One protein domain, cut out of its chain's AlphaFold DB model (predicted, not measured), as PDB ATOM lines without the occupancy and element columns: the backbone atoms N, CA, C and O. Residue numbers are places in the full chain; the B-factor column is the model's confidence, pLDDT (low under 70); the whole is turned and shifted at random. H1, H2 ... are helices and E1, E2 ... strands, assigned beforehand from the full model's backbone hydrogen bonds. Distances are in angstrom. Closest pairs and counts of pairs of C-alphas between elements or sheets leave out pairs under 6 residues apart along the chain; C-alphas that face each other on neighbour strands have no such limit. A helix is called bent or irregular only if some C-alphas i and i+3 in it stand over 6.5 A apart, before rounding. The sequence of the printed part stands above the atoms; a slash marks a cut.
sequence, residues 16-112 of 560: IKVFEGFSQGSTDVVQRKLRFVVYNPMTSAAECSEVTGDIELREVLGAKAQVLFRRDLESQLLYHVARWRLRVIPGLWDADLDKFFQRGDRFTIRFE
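Overview. This is residues 16 to 112 of the 560 residues of the protein "Hypothetical protein" of Dictyocha speculum (UniProt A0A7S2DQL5). A long, strongly twisted sheet of three strands, E1, E2 and E3, makes a wall along one side of the domain; a group of three helices, H1, H2 and H3, lies toward one of its ends, and a narrow ribbon of two strands, E4 and E7, lies toward the other, with E7 beside E3. The small hairpin of E5 and E6 turns off from the far end of this ribbon, while H2 lies away from the wall and residues 70 to 75, of which 71 to 75 belong to H3, stick out. The printed part has 97 residues with three named helices and seven named strands, in the order E1 E2 E3 H1 H2 H3 E4 E5 E6 E7; the class is mixed, helices and strands, and each of the three sheets is antiparallel, the largest in the order E1 - E2 - E3. The whole is only just compact, close to loose, with a radius of gyration of the C-alphas of 14.6 A and spans of 40 by 30 by 23 A.

Arrangement. E1, residues 16 to 24, and E2, residues 30 to 39, form an antiparallel hairpin at 155 degrees, with N 19 and O 35 within hydrogen-bond range at 2.8 A. E2 and E3, residues 46 to 52, form the next hairpin at 158 degrees, with N 36 and O 49 at 2.8 A. The three are a meander, each strand the antiparallel neighbour of the one before. H1, residues 53 to 61, is on this sheet at a height of 4.2 A, only just above the sheet's level, and over none of its strands; its closest C-alphas to E2 are those of Gly 53 and Arg 32, 5.0 A apart. H2, residues 63 to 69, is not on that sheet. H1 and H2 are close but not clearly touching, with the C-alphas of Arg 58 and Gln 66 closest at 6.9 A. H3, residues 71 to 85, touches H2 only at the corner, with its residues 74 to 77 alone; the closest C-alphas are those of Leu 68 and Leu 77, 5.2 A apart. H3 touches H1 at a steep tilt of 52 degrees, the same way, with the C-alphas of Leu 61 and Val 81 closest at 6.1 A. With residues 78 to 83 H3 only grazes the sheet of E1, E2 and E3. E4, residues 86 to 90, and E7, residues 107 to 111, are antiparallel at 153 degrees, with N 87 and O 110 at 2.8 A. The closest C-alphas of E3 and E7 are those of Ser 49 and Ile 109, 6.3 A apart. E4 runs on into E5, residues 92 to 94, at 90 degrees. E5 and E6, residues 99 to 101, form an antiparallel hairpin at 143 degrees, with N 92 and O 101 at 2.9 A. E6 and E7 are apart. In H1 every O i to N i+4 pair is within hydrogen-bond range; in H3 9 of 11 are, and in H2 0 of 3, beside 2 of 4 O i to N i+3 pairs.

Along the chain. E1 begins at C-alpha 16, (-40.819, -29.308, 21.057), and is 25.0 A long; E2 is 28.5 A and E3 20.2 A. H1 is 12.4 A long, H2 11.0 A. H3 begins at C-alpha 71, (-59.793, -26.565, 12.771), and is 19.2 A long. H2 and H3 are irregular: C-alphas 64 and 67 are 7.9 A apart, and C-alphas 72 and 75 are 8.1 A apart. E4 is 13.2 A long, E5 6.3 A, E6 6.4 A, and E7, 13.4 A, ends at C-alpha 111, (-48.668, -23.603, 30.442).

Size, cuts and confidence. The two C-alphas farthest apart are those of Thr 27 and Met 42, at 41.9 A. The printed part has no cut and no long link. The mean pLDDT of the printed part is 87.9, and residues 25 to 28 are under 70.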
ATOM      1  N   ILE A  16     -39.457 -29.031  20.590       94.19
ATOM      2  CA  ILE A  16     -40.819 -29.308  21.057       94.19
ATOM      3  C   ILE A  16     -41.487 -30.258  20.066       94.19
ATOM      4  O   ILE A  16     -41.568 -29.962  18.875       94.19
ATOM      5  N   LYS A  17     -41.972 -31.397  20.560       95.19
ATOM      6  CA  LYS A  17     -42.810 -32.335  19.805       95.19
ATOM      7  C   LYS A  17     -44.204 -32.346  20.405       95.19
ATOM      8  O   LYS A  17     -44.347 -32.480  21.619       95.19
ATOM      9  N   VAL A  18     -45.221 -32.235  19.559       94.88
ATOM     10  CA  VAL A  18     -46.620 -32.316  19.979       94.88
ATOM     11  C   VAL A  18     -47.217 -33.598  19.430       94.88
ATOM     12  O   VAL A  18     -47.076 -33.894  18.247       94.88
ATOM     13  N   PHE A  19     -47.859 -34.367  20.302       94.62
ATOM     14  CA  PHE A  19     -48.587 -35.574  19.943       94.62
ATOM     15  C   PHE A  19     -50.059 -35.367  20.245       94.62
ATOM     16  O   PHE A  19     -50.412 -34.924  21.339       94.62
ATOM     17  N   GLU A  20     -50.907 -35.730  19.299       92.62
ATOM     18  CA  GLU A  20     -52.342 -35.779  19.507       92.62
ATOM     19  C   GLU A  20     -52.774 -37.203  19.856       92.62
ATOM     20  O   GLU A  20     -52.276 -38.184  19.303       92.62
ATOM     21  N   GLY A  21     -53.698 -37.311  20.801       91.50
ATOM     22  CA  GLY A  21     -54.347 -38.555  21.169       91.50
ATOM     23  C   GLY A  21     -55.725 -38.295  21.758       91.50
ATOM     24  O   GLY A  21     -56.226 -37.171  21.773       91.50
ATOM     25  N   PHE A  22     -56.328 -39.356  22.279       90.00
ATOM     26  CA  PHE A  22     -57.637 -39.305  22.911       90.00
ATOM     27  C   PHE A  22     -57.570 -39.968  24.283       90.00
ATOM     28  O   PHE A  22     -56.905 -40.991  24.451       90.00
ATOM     29  N   SER A  23     -58.247 -39.386  25.269       83.38
ATOM     30  CA  SER A  23     -58.387 -39.958  26.608       83.38
ATOM     31  C   SER A  23     -59.854 -40.163  26.955       83.38
ATOM     32  O   SER A  23     -60.703 -39.334  26.622       83.38
ATOM     33  N   GLN A  24     -60.148 -41.260  27.650       73.81
ATOM     34  CA  GLN A  24     -61.473 -41.516  28.202       73.81
ATOM     35  C   GLN A  24     -61.671 -40.583  29.404       73.81
ATOM     36  O   GLN A  24     -60.980 -40.710  30.414       73.81
ATOM     37  N   GLY A  25     -62.534 -39.574  29.256       61.88
ATOM     38  CA  GLY A  25     -62.828 -38.623  30.325       61.88
ATOM     39  C   GLY A  25     -63.602 -39.271  31.478       61.88
ATOM     40  O   GLY A  25     -64.179 -40.347  31.333       61.88
ATOM     41  N   SER A  26     -63.683 -38.580  32.618       56.12
ATOM     42  CA  SER A  26     -64.437 -39.016  33.811       56.12
ATOM     43  C   SER A  26     -65.957 -39.142  33.600       56.12
ATOM     44  O   SER A  26     -66.665 -39.622  34.481       56.12
ATOM     45  N   THR A  27     -66.459 -38.710  32.441       55.41
ATOM     46  CA  THR A  27     -67.874 -38.686  32.046       55.41
ATOM     47  C   THR A  27     -68.199 -39.602  30.857       55.41
ATOM     48  O   THR A  27     -69.198 -39.369  30.183       55.41
ATOM     49  N   ASP A  28     -67.371 -40.615  30.568       55.28
ATOM     50  CA  ASP A  28     -67.515 -41.532  29.413       55.28
ATOM     51  C   ASP A  28     -67.483 -40.849  28.027       55.28
ATOM     52  O   ASP A  28     -67.758 -41.473  27.002       55.28
ATOM     53  N   VAL A  29     -67.090 -39.575  27.960       71.06
ATOM     54  CA  VAL A  29     -66.876 -38.853  26.699       71.06
ATOM     55  C   VAL A  29     -65.397 -38.924  26.327       71.06
ATOM     56  O   VAL A  29     -64.522 -38.593  27.130       71.06
ATOM     57  N   VAL A  30     -65.115 -39.348  25.095       80.75
ATOM     58  CA  VAL A  30     -63.765 -39.327  24.522       80.75
ATOM     59  C   VAL A  30     -63.346 -37.871  24.323       80.75
ATOM     60  O   VAL A  30     -63.986 -37.134  23.574       80.75
ATOM     61  N   GLN A  31     -62.283 -37.451  25.005       86.75
ATOM     62  CA  GLN A  31     -61.754 -36.093  24.921       86.75
ATOM     63  C   GLN A  31     -60.435 -36.068  24.156       86.75
ATOM     64  O   GLN A  31     -59.599 -36.965  24.288       86.75
ATOM     65  N   ARG A  32     -60.252 -35.011  23.365       90.00
ATOM     66  CA  ARG A  32     -59.004 -34.701  22.670       90.00
ATOM     67  C   ARG A  32     -57.888 -34.441  23.682       90.00
ATOM     68  O   ARG A  32     -58.111 -33.742  24.665       90.00
ATOM     69  N   LYS A  33     -56.687 -34.955  23.432       93.50
ATOM     70  CA  LYS A  33     -55.523 -34.792  24.307       93.50
ATOM     71  C   LYS A  33     -54.297 -34.387  23.494       93.50
ATOM     72  O   LYS A  33     -53.894 -35.106  22.584       93.50
ATOM     73  N   LEU A  34     -53.688 -33.257  23.845       95.06
ATOM     74  CA  LEU A  34     -52.452 -32.766  23.238       95.06
ATOM     75  C   LEU A  34     -51.297 -32.913  24.226       95.06
ATOM     76  O   LEU A  34     -51.316 -32.335  25.310       95.06
ATOM     77  N   ARG A  35     -50.281 -33.685  23.848       95.75
ATOM     78  CA  ARG A  35     -49.100 -33.967  24.665       95.75
ATOM     79  C   ARG A  35     -47.882 -33.251  24.096       95.75
ATOM     80  O   ARG A  35     -47.422 -33.586  23.006       95.75
ATOM     81  N   PHE A  36     -47.343 -32.305  24.854       96.44
ATOM     82  CA  PHE A  36     -46.168 -31.510  24.515       96.44
ATOM     83  C   PHE A  36     -44.937 -32.099  25.201       96.44
ATOM     84  O   PHE A  36     -44.843 -32.106  26.427       96.44
ATOM     85  N   VAL A  37     -43.987 -32.575  24.404       96.25
ATOM     86  CA  VAL A  37     -42.697 -33.090  24.866       96.25
ATOM     87  C   VAL A  37     -41.627 -32.073  24.506       96.25
ATOM     88  O   VAL A  37     -41.397 -31.818  23.323       96.25
ATOM     89  N   VAL A  38     -40.981 -31.492  25.515       95.00
ATOM     90  CA  VAL A  38     -39.882 -30.537  25.327       95.00
ATOM     91  C   VAL A  38     -38.578 -31.231  25.675       95.00
ATOM     92  O   VAL A  38     -38.463 -31.870  26.718       95.00
ATOM     93  N   TYR A  39     -37.604 -31.105  24.786       94.19
ATOM     94  CA  TYR A  39     -36.303 -31.742  24.878       94.19
ATOM     95  C   TYR A  39     -35.192 -30.701  24.751       94.19
ATOM     96  O   TYR A  39     -35.197 -29.891  23.820       94.19
ATOM     97  N   ASN A  40     -34.233 -30.754  25.675       91.12
ATOM     98  CA  ASN A  40     -32.996 -29.995  25.606       91.12
ATOM     99  C   ASN A  40     -31.906 -30.856  24.936       91.12
ATOM    100  O   ASN A  40     -31.450 -31.826  25.548       91.12
ATOM    101  N   PRO A  41     -31.450 -30.514  23.716       89.38
ATOM    102  CA  PRO A  41     -30.438 -31.291  23.003       89.38
ATOM    103  C   PRO A  41     -29.060 -31.271  23.663       89.38
ATOM    104  O   PRO A  41     -28.288 -32.202  23.465       89.38
ATOM    105  N   MET A  42     -28.748 -30.251  24.466       87.56
ATOM    106  CA  MET A  42     -27.438 -30.127  25.106       87.56
ATOM    107  C   MET A  42     -27.298 -31.057  26.311       87.56
ATOM    108  O   MET A  42     -26.239 -31.634  26.533       87.56
ATOM    109  N   THR A  43     -28.371 -31.207  27.087       88.31
ATOM    110  CA  THR A  43     -28.356 -31.953  28.357       88.31
ATOM    111  C   THR A  43     -29.067 -33.297  28.249       88.31
ATOM    112  O   THR A  43     -29.085 -34.085  29.191       88.31
ATOM    113  N   SER A  44     -29.692 -33.562  27.099       88.69
ATOM    114  CA  SER A  44     -30.607 -34.681  26.873       88.69
ATOM    115  C   SER A  44     -31.796 -34.749  27.842       88.69
ATOM    116  O   SER A  44     -32.509 -35.752  27.877       88.69
ATOM    117  N   ALA A  45     -32.051 -33.686  28.611       89.19
ATOM    118  CA  ALA A  45     -33.203 -33.618  29.491       89.19
ATOM    119  C   ALA A  45     -34.488 -33.483  28.663       89.19
ATOM    120  O   ALA A  45     -34.592 -32.633  27.778       89.19
ATOM    121  N   ALA A  46     -35.473 -34.322  28.970       92.38
ATOM    122  CA  ALA A  46     -36.805 -34.264  28.392       92.38
ATOM    123  C   ALA A  46     -37.842 -34.147  29.503       92.38
ATOM    124  O   ALA A  46     -37.689 -34.770  30.557       92.38
ATOM    125  N   GLU A  47     -38.898 -33.396  29.221       93.69
ATOM    126  CA  GLU A  47     -40.065 -33.283  30.082       93.69
ATOM    127  C   GLU A  47     -41.339 -33.262  29.228       93.69
ATOM    128  O   GLU A  47     -41.305 -32.968  28.026       93.69
ATOM    129  N   CYS A  48     -42.470 -33.619  29.831       93.50
ATOM    130  CA  CYS A  48     -43.740 -33.783  29.140       93.50
ATOM    131  C   CYS A  48     -44.867 -33.084  29.904       93.50
ATOM    132  O   CYS A  48     -44.959 -33.198  31.122       93.50
ATOM    133  N   SER A  49     -45.749 -32.395  29.184       94.25
ATOM    134  CA  SER A  49     -46.970 -31.810  29.739       94.25
ATOM    135  C   SER A  49     -48.140 -32.007  28.781       94.25
ATOM    136  O   SER A  49     -47.953 -32.172  27.575       94.25
ATOM    137  N   GLU A  50     -49.354 -32.027  29.316       94.81
ATOM    138  CA  GLU A  50     -50.555 -32.419  28.584       94.81
ATOM    139  C   GLU A  50     -51.652 -31.364  28.736       94.81
ATOM    140  O   GLU A  50     -51.774 -30.718  29.779       94.81
ATOM    141  N   VAL A  51     -52.438 -31.191  27.675       94.00
ATOM    142  CA  VAL A  51     -53.636 -30.348  27.630       94.00
ATOM    143  C   VAL A  51     -54.797 -31.229  27.187       94.00
ATOM    144  O   VAL A  51     -54.730 -31.838  26.114       94.00
ATOM    145  N   THR A  52     -55.837 -31.329  28.014       92.62
ATOM    146  CA  THR A  52     -56.943 -32.273  27.813       92.62
ATOM    147  C   THR A  52     -58.267 -31.544  27.615       92.62
ATOM    148  O   THR A  52     -58.724 -30.778  28.459       92.62
ATOM    149  N   GLY A  53     -58.918 -31.829  26.492       90.38
ATOM    150  CA  GLY A  53     -60.205 -31.270  26.115       90.38
ATOM    151  C   GLY A  53     -60.147 -29.818  25.637       90.38
ATOM    152  O   GLY A  53     -59.148 -29.107  25.754       90.38
ATOM    153  N   ASP A  54     -61.277 -29.375  25.096       89.00
ATOM    154  CA  ASP A  54     -61.414 -28.053  24.482       89.00
ATOM    155  C   ASP A  54     -61.359 -26.917  25.510       89.00
ATOM    156  O   ASP A  54     -60.878 -25.827  25.209       89.00
ATOM    157  N   ILE A  55     -61.814 -27.174  26.739       88.75
ATOM    158  CA  ILE A  55     -61.820 -26.186  27.822       88.75
ATOM    159  C   ILE A  55     -60.387 -25.801  28.191       88.75
ATOM    160  O   ILE A  55     -60.031 -24.627  28.090       88.75
ATOM    161  N   GLU A  56     -59.546 -26.779  28.553       91.31
ATOM    162  CA  GLU A  56     -58.153 -26.502  28.915       91.31
ATOM    163  C   GLU A  56     -57.390 -25.891  27.743       91.31
ATOM    164  O   GLU A  56     -56.585 -24.979  27.932       91.31
ATOM    165  N   LEU A  57     -57.661 -26.351  26.517       92.62
ATOM    166  CA  LEU A  57     -57.004 -25.809  25.337       92.62
ATOM    167  C   LEU A  57     -57.335 -24.329  25.127       92.62
ATOM    168  O   LEU A  57     -56.437 -23.549  24.813       92.62
ATOM    169  N   ARG A  58     -58.580 -23.906  25.367       91.62
ATOM    170  CA  ARG A  58     -58.964 -22.488  25.298       91.62
ATOM    171  C   ARG A  58     -58.313 -21.652  26.392       91.62
ATOM    172  O   ARG A  58     -57.885 -20.535  26.103       91.62
ATOM    173  N   GLU A  59     -58.193 -22.181  27.608       92.44
ATOM    174  CA  GLU A  59     -57.477 -21.512  28.703       92.44
ATOM    175  C   GLU A  59     -55.989 -21.331  28.383       92.44
ATOM    176  O   GLU A  59     -55.421 -20.253  28.588       92.44
ATOM    177  N   VAL A  60     -55.354 -22.371  27.837       94.25
ATOM    178  CA  VAL A  60     -53.949 -22.330  27.420       94.25
ATOM    179  C   VAL A  60     -53.755 -21.384  26.240       94.25
ATOM    180  O   VAL A  60     -52.772 -20.656  26.223       94.25
ATOM    181  N   LEU A  61     -54.685 -21.329  25.286       93.06
ATOM    182  CA  LEU A  61     -54.619 -20.428  24.132       93.06
ATOM    183  C   LEU A  61     -54.656 -18.947  24.551       93.06
ATOM    184  O   LEU A  61     -53.936 -18.116  23.990       93.06
ATOM    185  N   GLY A  62     -55.446 -18.648  25.583       89.31
ATOM    186  CA  GLY A  62     -55.615 -17.311  26.138       89.31
ATOM    187  C   GLY A  62     -56.605 -16.448  25.355       89.31
ATOM    188  O   GLY A  62     -57.040 -16.793  24.254       89.31
ATOM    189  N   ALA A  63     -56.992 -15.313  25.935       85.12
ATOM    190  CA  ALA A  63     -58.129 -14.523  25.454       85.12
ATOM    191  C   ALA A  63     -57.908 -13.914  24.048       85.12
ATOM    192  O   ALA A  63     -58.802 -13.944  23.204       85.12
ATOM    193  N   LYS A  64     -56.678 -13.470  23.755       84.69
ATOM    194  CA  LYS A  64     -56.304 -12.800  22.493       84.69
ATOM    195  C   LYS A  64     -56.216 -13.720  21.275       84.69
ATOM    196  O   LYS A  64     -56.311 -13.250  20.150       84.69
ATOM    197  N   ALA A  65     -55.997 -15.016  21.486       89.38
ATOM    198  CA  ALA A  65     -55.694 -15.957  20.409       89.38
ATOM    199  C   ALA A  65     -56.833 -16.945  20.131       89.38
ATOM    200  O   ALA A  65     -56.629 -17.913  19.404       89.38
ATOM    201  N   GLN A  66     -58.039 -16.707  20.664       88.62
ATOM    202  CA  GLN A  66     -59.190 -17.609  20.486       88.62
ATOM    203  C   GLN A  66     -59.564 -17.847  19.015       88.62
ATOM    204  O   GLN A  66     -60.123 -18.891  18.698       88.62
ATOM    205  N   VAL A  67     -59.206 -16.932  18.106       87.69
ATOM    206  CA  VAL A  67     -59.387 -17.112  16.656       87.69
ATOM    207  C   VAL A  67     -58.650 -18.341  16.110       87.69
ATOM    208  O   VAL A  67     -59.115 -18.949  15.152       87.69
ATOM    209  N   LEU A  68     -57.549 -18.760  16.746       90.69
ATOM    210  CA  LEU A  68     -56.776 -19.938  16.344       90.69
ATOM    211  C   LEU A  68     -57.470 -21.257  16.708       90.69
ATOM    212  O   LEU A  68     -57.045 -22.310  16.252       90.69
ATOM    213  N   PHE A  69     -58.547 -21.225  17.501       88.06
ATOM    214  CA  PHE A  69     -59.294 -22.418  17.919       88.06
ATOM    215  C   PHE A  69     -60.114 -23.069  16.785       88.06
ATOM    216  O   PHE A  69     -60.884 -24.001  17.008       88.06
ATOM    217  N   ARG A  70     -59.970 -22.583  15.550       87.44
ATOM    218  CA  ARG A  70     -60.604 -23.149  14.359       87.44
ATOM    219  C   ARG A  70     -59.775 -24.320  13.822       87.44
ATOM    220  O   ARG A  70     -58.549 -24.316  13.908       87.44
ATOM    221  N   ARG A  71     -60.443 -25.327  13.252       83.50
ATOM    222  CA  ARG A  71     -59.793 -26.565  12.771       83.50
ATOM    223  C   ARG A  71     -58.767 -26.318  11.659       83.50
ATOM    224  O   ARG A  71     -57.774 -27.022  11.581       83.50
ATOM    225  N   ASP A  72     -58.988 -25.310  10.825       91.56
ATOM    226  CA  ASP A  72     -58.101 -24.900   9.732       91.56
ATOM    227  C   ASP A  72     -56.814 -24.205  10.211       91.56
ATOM    228  O   ASP A  72     -55.824 -24.169   9.483       91.56
ATOM    229  N   LEU A  73     -56.791 -23.699  11.448       93.19
ATOM    230  CA  LEU A  73     -55.659 -22.964  12.022       93.19
ATOM    231  C   LEU A  73     -54.872 -23.783  13.049       93.19
ATOM    232  O   LEU A  73     -54.092 -23.239  13.828       93.19
ATOM    233  N   GLU A  74     -55.027 -25.103  13.030       91.31
ATOM    234  CA  GLU A  74     -54.454 -25.996  14.033       91.31
ATOM    235  C   GLU A  74     -52.927 -25.878  14.158       91.31
ATOM    236  O   GLU A  74     -52.394 -25.777  15.262       91.31
ATOM    237  N   SER A  75     -52.209 -25.811  13.035       92.25
ATOM    238  CA  SER A  75     -50.748 -25.643  13.061       92.25
ATOM    239  C   SER A  75     -50.334 -24.319  13.716       92.25
ATOM    240  O   SER A  75     -49.369 -24.274  14.482       92.25
ATOM    241  N   GLN A  76     -51.089 -23.246  13.462       94.56
ATOM    242  CA  GLN A  76     -50.845 -21.931  14.058       94.56
ATOM    243  C   GLN A  76     -51.189 -21.929  15.550       94.56
ATOM    244  O   GLN A  76     -50.456 -21.344  16.343       94.56
ATOM    245  N   LEU A  77     -52.251 -22.636  15.946       94.56
ATOM    246  CA  LEU A  77     -52.615 -22.854  17.343       94.56
ATOM    247  C   LEU A  77     -51.495 -23.571  18.100       94.56
ATOM    248  O   LEU A  77     -51.067 -23.095  19.151       94.56
ATOM    249  N   LEU A  78     -50.990 -24.688  17.567       94.44
ATOM    250  CA  LEU A  78     -49.924 -25.459  18.212       94.44
ATOM    251  C   LEU A  78     -48.637 -24.641  18.335       94.44
ATOM    252  O   LEU A  78     -48.013 -24.629  19.399       94.44
ATOM    253  N   TYR A  79     -48.275 -23.914  17.273       93.56
ATOM    254  CA  TYR A  79     -47.147 -22.989  17.299       93.56
ATOM    255  C   TYR A  79     -47.345 -21.894  18.351       93.56
ATOM    256  O   TYR A  79     -46.428 -21.609  19.122       93.56
ATOM    257  N   HIS A  80     -48.553 -21.325  18.444       94.12
ATOM    258  CA  HIS A  80     -48.849 -20.276  19.411       94.12
ATOM    259  C   HIS A  80     -48.702 -20.752  20.850       94.12
ATOM    260  O   HIS A  80     -48.045 -20.100  21.666       94.12
ATOM    261  N   VAL A  81     -49.268 -21.921  21.146       94.75
ATOM    262  CA  VAL A  81     -49.157 -22.540  22.465       94.75
ATOM    263  C   VAL A  81     -47.690 -22.796  22.807       94.75
ATOM    264  O   VAL A  81     -47.229 -22.371  23.865       94.75
ATOM    265  N   ALA A  82     -46.935 -23.417  21.900       92.25
ATOM    266  CA  ALA A  82     -45.529 -23.745  22.121       92.25
ATOM    267  C   ALA A  82     -44.634 -22.503  22.284       92.25
ATOM    268  O   ALA A  82     -43.691 -22.530  23.073       92.25
ATOM    269  N   ARG A  83     -44.912 -21.416  21.553       91.12
ATOM    270  CA  ARG A  83     -44.061 -20.219  21.528       91.12
ATOM    271  C   ARG A  83     -44.364 -19.233  22.650       91.12
ATOM    272  O   ARG A  83     -43.428 -18.682  23.227       91.12
ATOM    273  N   TRP A  84     -45.640 -18.962  22.918       92.56
ATOM    274  CA  TRP A  84     -46.039 -17.860  23.804       92.56
ATOM    275  C   TRP A  84     -46.677 -18.315  25.112       92.56
ATOM    276  O   TRP A  84     -46.679 -17.540  26.065       92.56
ATOM    277  N   ARG A  85     -47.207 -19.540  25.175       93.62
ATOM    278  CA  ARG A  85     -47.967 -20.026  26.341       93.62
ATOM    279  C   ARG A  85     -47.248 -21.127  27.105       93.62
ATOM    280  O   ARG A  85     -47.531 -21.327  28.278       93.62
ATOM    281  N   LEU A  86     -46.299 -21.813  26.483       93.75
ATOM    282  CA  LEU A  86     -45.442 -22.792  27.132       93.75
ATOM    283  C   LEU A  86     -44.240 -22.087  27.771       93.75
ATOM    284  O   LEU A  86     -43.465 -21.398  27.108       93.75
ATOM    285  N   ARG A  87     -44.064 -22.287  29.075       90.69
ATOM    286  CA  ARG A  87     -42.915 -21.811  29.846       90.69
ATOM    287  C   ARG A  87     -42.065 -22.988  30.283       90.69
ATOM    288  O   ARG A  87     -42.568 -23.946  30.865       90.69
ATOM    289  N   VAL A  88     -40.767 -22.878  30.023       89.44
ATOM    290  CA  VAL A  88     -39.757 -23.786  30.558       89.44
ATOM    291  C   VAL A  88     -39.164 -23.139  31.799       89.44
ATOM    292  O   VAL A  88     -38.609 -22.043  31.725       89.44
ATOM    293  N   ILE A  89     -39.303 -23.810  32.936       88.62
ATOM    294  CA  ILE A  89     -38.849 -23.329  34.237       88.62
ATOM    295  C   ILE A  89     -37.686 -24.224  34.688       88.62
ATOM    296  O   ILE A  89     -37.864 -25.443  34.724       88.62
ATOM    297  N   PRO A  90     -36.502 -23.671  35.014       86.25
ATOM    298  CA  PRO A  90     -35.399 -24.456  35.562       86.25
ATOM    299  C   PRO A  90     -35.797 -25.178  36.858       86.25
ATOM    300  O   PRO A  90     -36.424 -24.585  37.735       86.25
ATOM    301  N   GLY A  91     -35.381 -26.436  37.000       87.00
ATOM    302  CA  GLY A  91     -35.698 -27.274  38.152       87.00
ATOM    303  C   GLY A  91     -36.966 -28.110  37.995       87.00
ATOM    304  O   GLY A  91     -37.658 -28.084  36.975       87.00
ATOM    305  N   LEU A  92     -37.251 -28.895  39.028       85.38
ATOM    306  CA  LEU A  92     -38.440 -29.734  39.108       85.38
ATOM    307  C   LEU A  92     -39.458 -29.078  40.037       85.38
ATOM    308  O   LEU A  92     -39.103 -28.524  41.080       85.38
ATOM    309  N   TRP A  93     -40.717 -29.121  39.624       82.06
ATOM    310  CA  TRP A  93     -41.841 -28.766  40.472       82.06
ATOM    311  C   TRP A  93     -42.170 -29.931  41.403       82.06
ATOM    312  O   TRP A  93     -42.498 -31.020  40.931       82.06
ATOM    313  N   ASP A  94     -42.096 -29.693  42.710       79.44
ATOM    314  CA  ASP A  94     -42.650 -30.605  43.702       79.44
ATOM    315  C   ASP A  94     -44.126 -30.264  43.925       79.44
ATOM    316  O   ASP A  94     -44.441 -29.181  44.427       79.44
ATOM    317  N   ALA A  95     -45.031 -31.162  43.536       75.62
ATOM    318  CA  ALA A  95     -46.458 -30.958  43.763       75.62
ATOM    319  C   ALA A  95     -46.833 -31.061  45.250       75.62
ATOM    320  O   ALA A  95     -47.776 -30.392  45.666       75.62
ATOM    321  N   ASP A  96     -46.085 -31.840  46.038       76.38
ATOM    322  CA  ASP A  96     -46.368 -32.060  47.457       76.38
ATOM    323  C   ASP A  96     -45.897 -30.867  48.301       76.38
ATOM    324  O   ASP A  96     -46.522 -30.510  49.298       76.38
ATOM    325  N   LEU A  97     -44.807 -30.212  47.886       75.00
ATOM    326  CA  LEU A  97     -44.229 -29.068  48.602       75.00
ATOM    327  C   LEU A  97     -44.610 -27.699  48.019       75.00
ATOM    328  O   LEU A  97     -44.207 -26.681  48.591       75.00
ATOM    329  N   ASP A  98     -45.333 -27.665  46.892       77.75
ATOM    330  CA  ASP A  98     -45.696 -26.452  46.132       77.75
ATOM    331  C   ASP A  98     -44.470 -25.555  45.841       77.75
ATOM    332  O   ASP A  98     -44.518 -24.323  45.910       77.75
ATOM    333  N   LYS A  99     -43.310 -26.179  45.580       79.94
ATOM    334  CA  LYS A  99     -42.010 -25.498  45.462       79.94
ATOM    335  C   LYS A  99     -41.186 -26.020  44.292       79.94
ATOM    336  O   LYS A  99     -41.129 -27.215  44.017       79.94
ATOM    337  N   PHE A 100     -40.472 -25.099  43.647       79.44
ATOM    338  CA  PHE A 100     -39.435 -25.435  42.677       79.44
ATOM    339  C   PHE A 100     -38.121 -25.728  43.389       79.44
ATOM    340  O   PHE A 100     -37.637 -24.906  44.169       79.44
ATOM    341  N   PHE A 101     -37.511 -26.861  43.061       84.50
ATOM    342  CA  PHE A 101     -36.150 -27.174  43.473       84.50
ATOM    343  C   PHE A 101     -35.268 -27.345  42.237       84.50
ATOM    344  O   PHE A 101     -35.591 -28.076  41.297       84.50
ATOM    345  N   GLN A 102     -34.137 -26.640  42.216       83.69
ATOM    346  CA  GLN A 102     -33.146 -26.816  41.161       83.69
ATOM    347  C   GLN A 102     -32.487 -28.186  41.327       83.69
ATOM    348  O   GLN A 102     -31.943 -28.501  42.383       83.69
ATOM    349  N   ARG A 103     -32.542 -29.012  40.278       82.12
ATOM    350  CA  ARG A 103     -31.916 -30.338  40.256       82.12
ATOM    351  C   ARG A 103     -31.145 -30.519  38.955       82.12
ATOM    352  O   ARG A 103     -31.661 -31.097  37.999       82.12
ATOM    353  N   GLY A 104     -29.910 -30.015  38.943       84.62
ATOM    354  CA  GLY A 104     -29.036 -30.036  37.769       84.62
ATOM    355  C   GLY A 104     -29.719 -29.419  36.550       84.62
ATOM    356  O   GLY A 104     -30.359 -28.376  36.657       84.62
ATOM    357  N   ASP A 105     -29.654 -30.129  35.428       83.94
ATOM    358  CA  ASP A 105     -30.177 -29.682  34.132       83.94
ATOM    359  C   ASP A 105     -31.661 -30.016  33.898       83.94
ATOM    360  O   ASP A 105     -32.175 -29.901  32.780       83.94
ATOM    361  N   ARG A 106     -32.366 -30.491  34.933       87.88
ATOM    362  CA  ARG A 106     -33.798 -30.796  34.841       87.88
ATOM    363  C   ARG A 106     -34.598 -29.496  34.797       87.88
ATOM    364  O   ARG A 106     -34.232 -28.488  35.399       87.88
ATOM    365  N   PHE A 107     -35.723 -29.540  34.102       90.69
ATOM    366  CA  PHE A 107     -36.648 -28.424  33.974       90.69
ATOM    367  C   PHE A 107     -38.086 -28.931  34.023       90.69
ATOM    368  O   PHE A 107     -38.344 -30.113  33.803       90.69
ATOM    369  N   THR A 108     -39.014 -28.017  34.276       90.44
ATOM    370  CA  THR A 108     -40.452 -28.269  34.255       90.44
ATOM    371  C   THR A 108     -41.089 -27.443  33.152       90.44
ATOM    372  O   THR A 108     -40.699 -26.301  32.905       90.44
ATOM    373  N   ILE A 109     -42.098 -28.010  32.499       92.12
ATOM    374  CA  ILE A 109     -42.915 -27.304  31.518       92.12
ATOM    375  C   ILE A 109     -44.222 -26.891  32.182       92.12
ATOM    376  O   ILE A 109     -44.908 -27.718  32.784       92.12
ATOM    377  N   ARG A 110     -44.600 -25.623  32.033       91.19
ATOM    378  CA  ARG A 110     -45.878 -25.105  32.521       91.19
ATOM    379  C   ARG A 110     -46.557 -24.276  31.447       91.19
ATOM    380  O   ARG A 110     -45.922 -23.442  30.811       91.19
ATOM    381  N   PHE A 111     -47.860 -24.469  31.287       94.12
ATOM    382  CA  PHE A 111     -48.668 -23.603  30.442       94.12
ATOM    383  C   PHE A 111     -49.159 -22.386  31.222       94.12
ATOM    384  O   PHE A 111     -49.675 -22.509  32.336       94.12
ATOM    385  N   GLU A 112     -49.035 -21.212  30.617       92.50
ATOM    386  CA  GLU A 112     -49.819 -20.047  30.994       92.50
ATOM    387  C   GLU A 112     -51.284 -20.308  30.640       92.50
ATOM    388  O   GLU A 112     -51.610 -20.679  29.510       92.50
TER     389      GLU A 112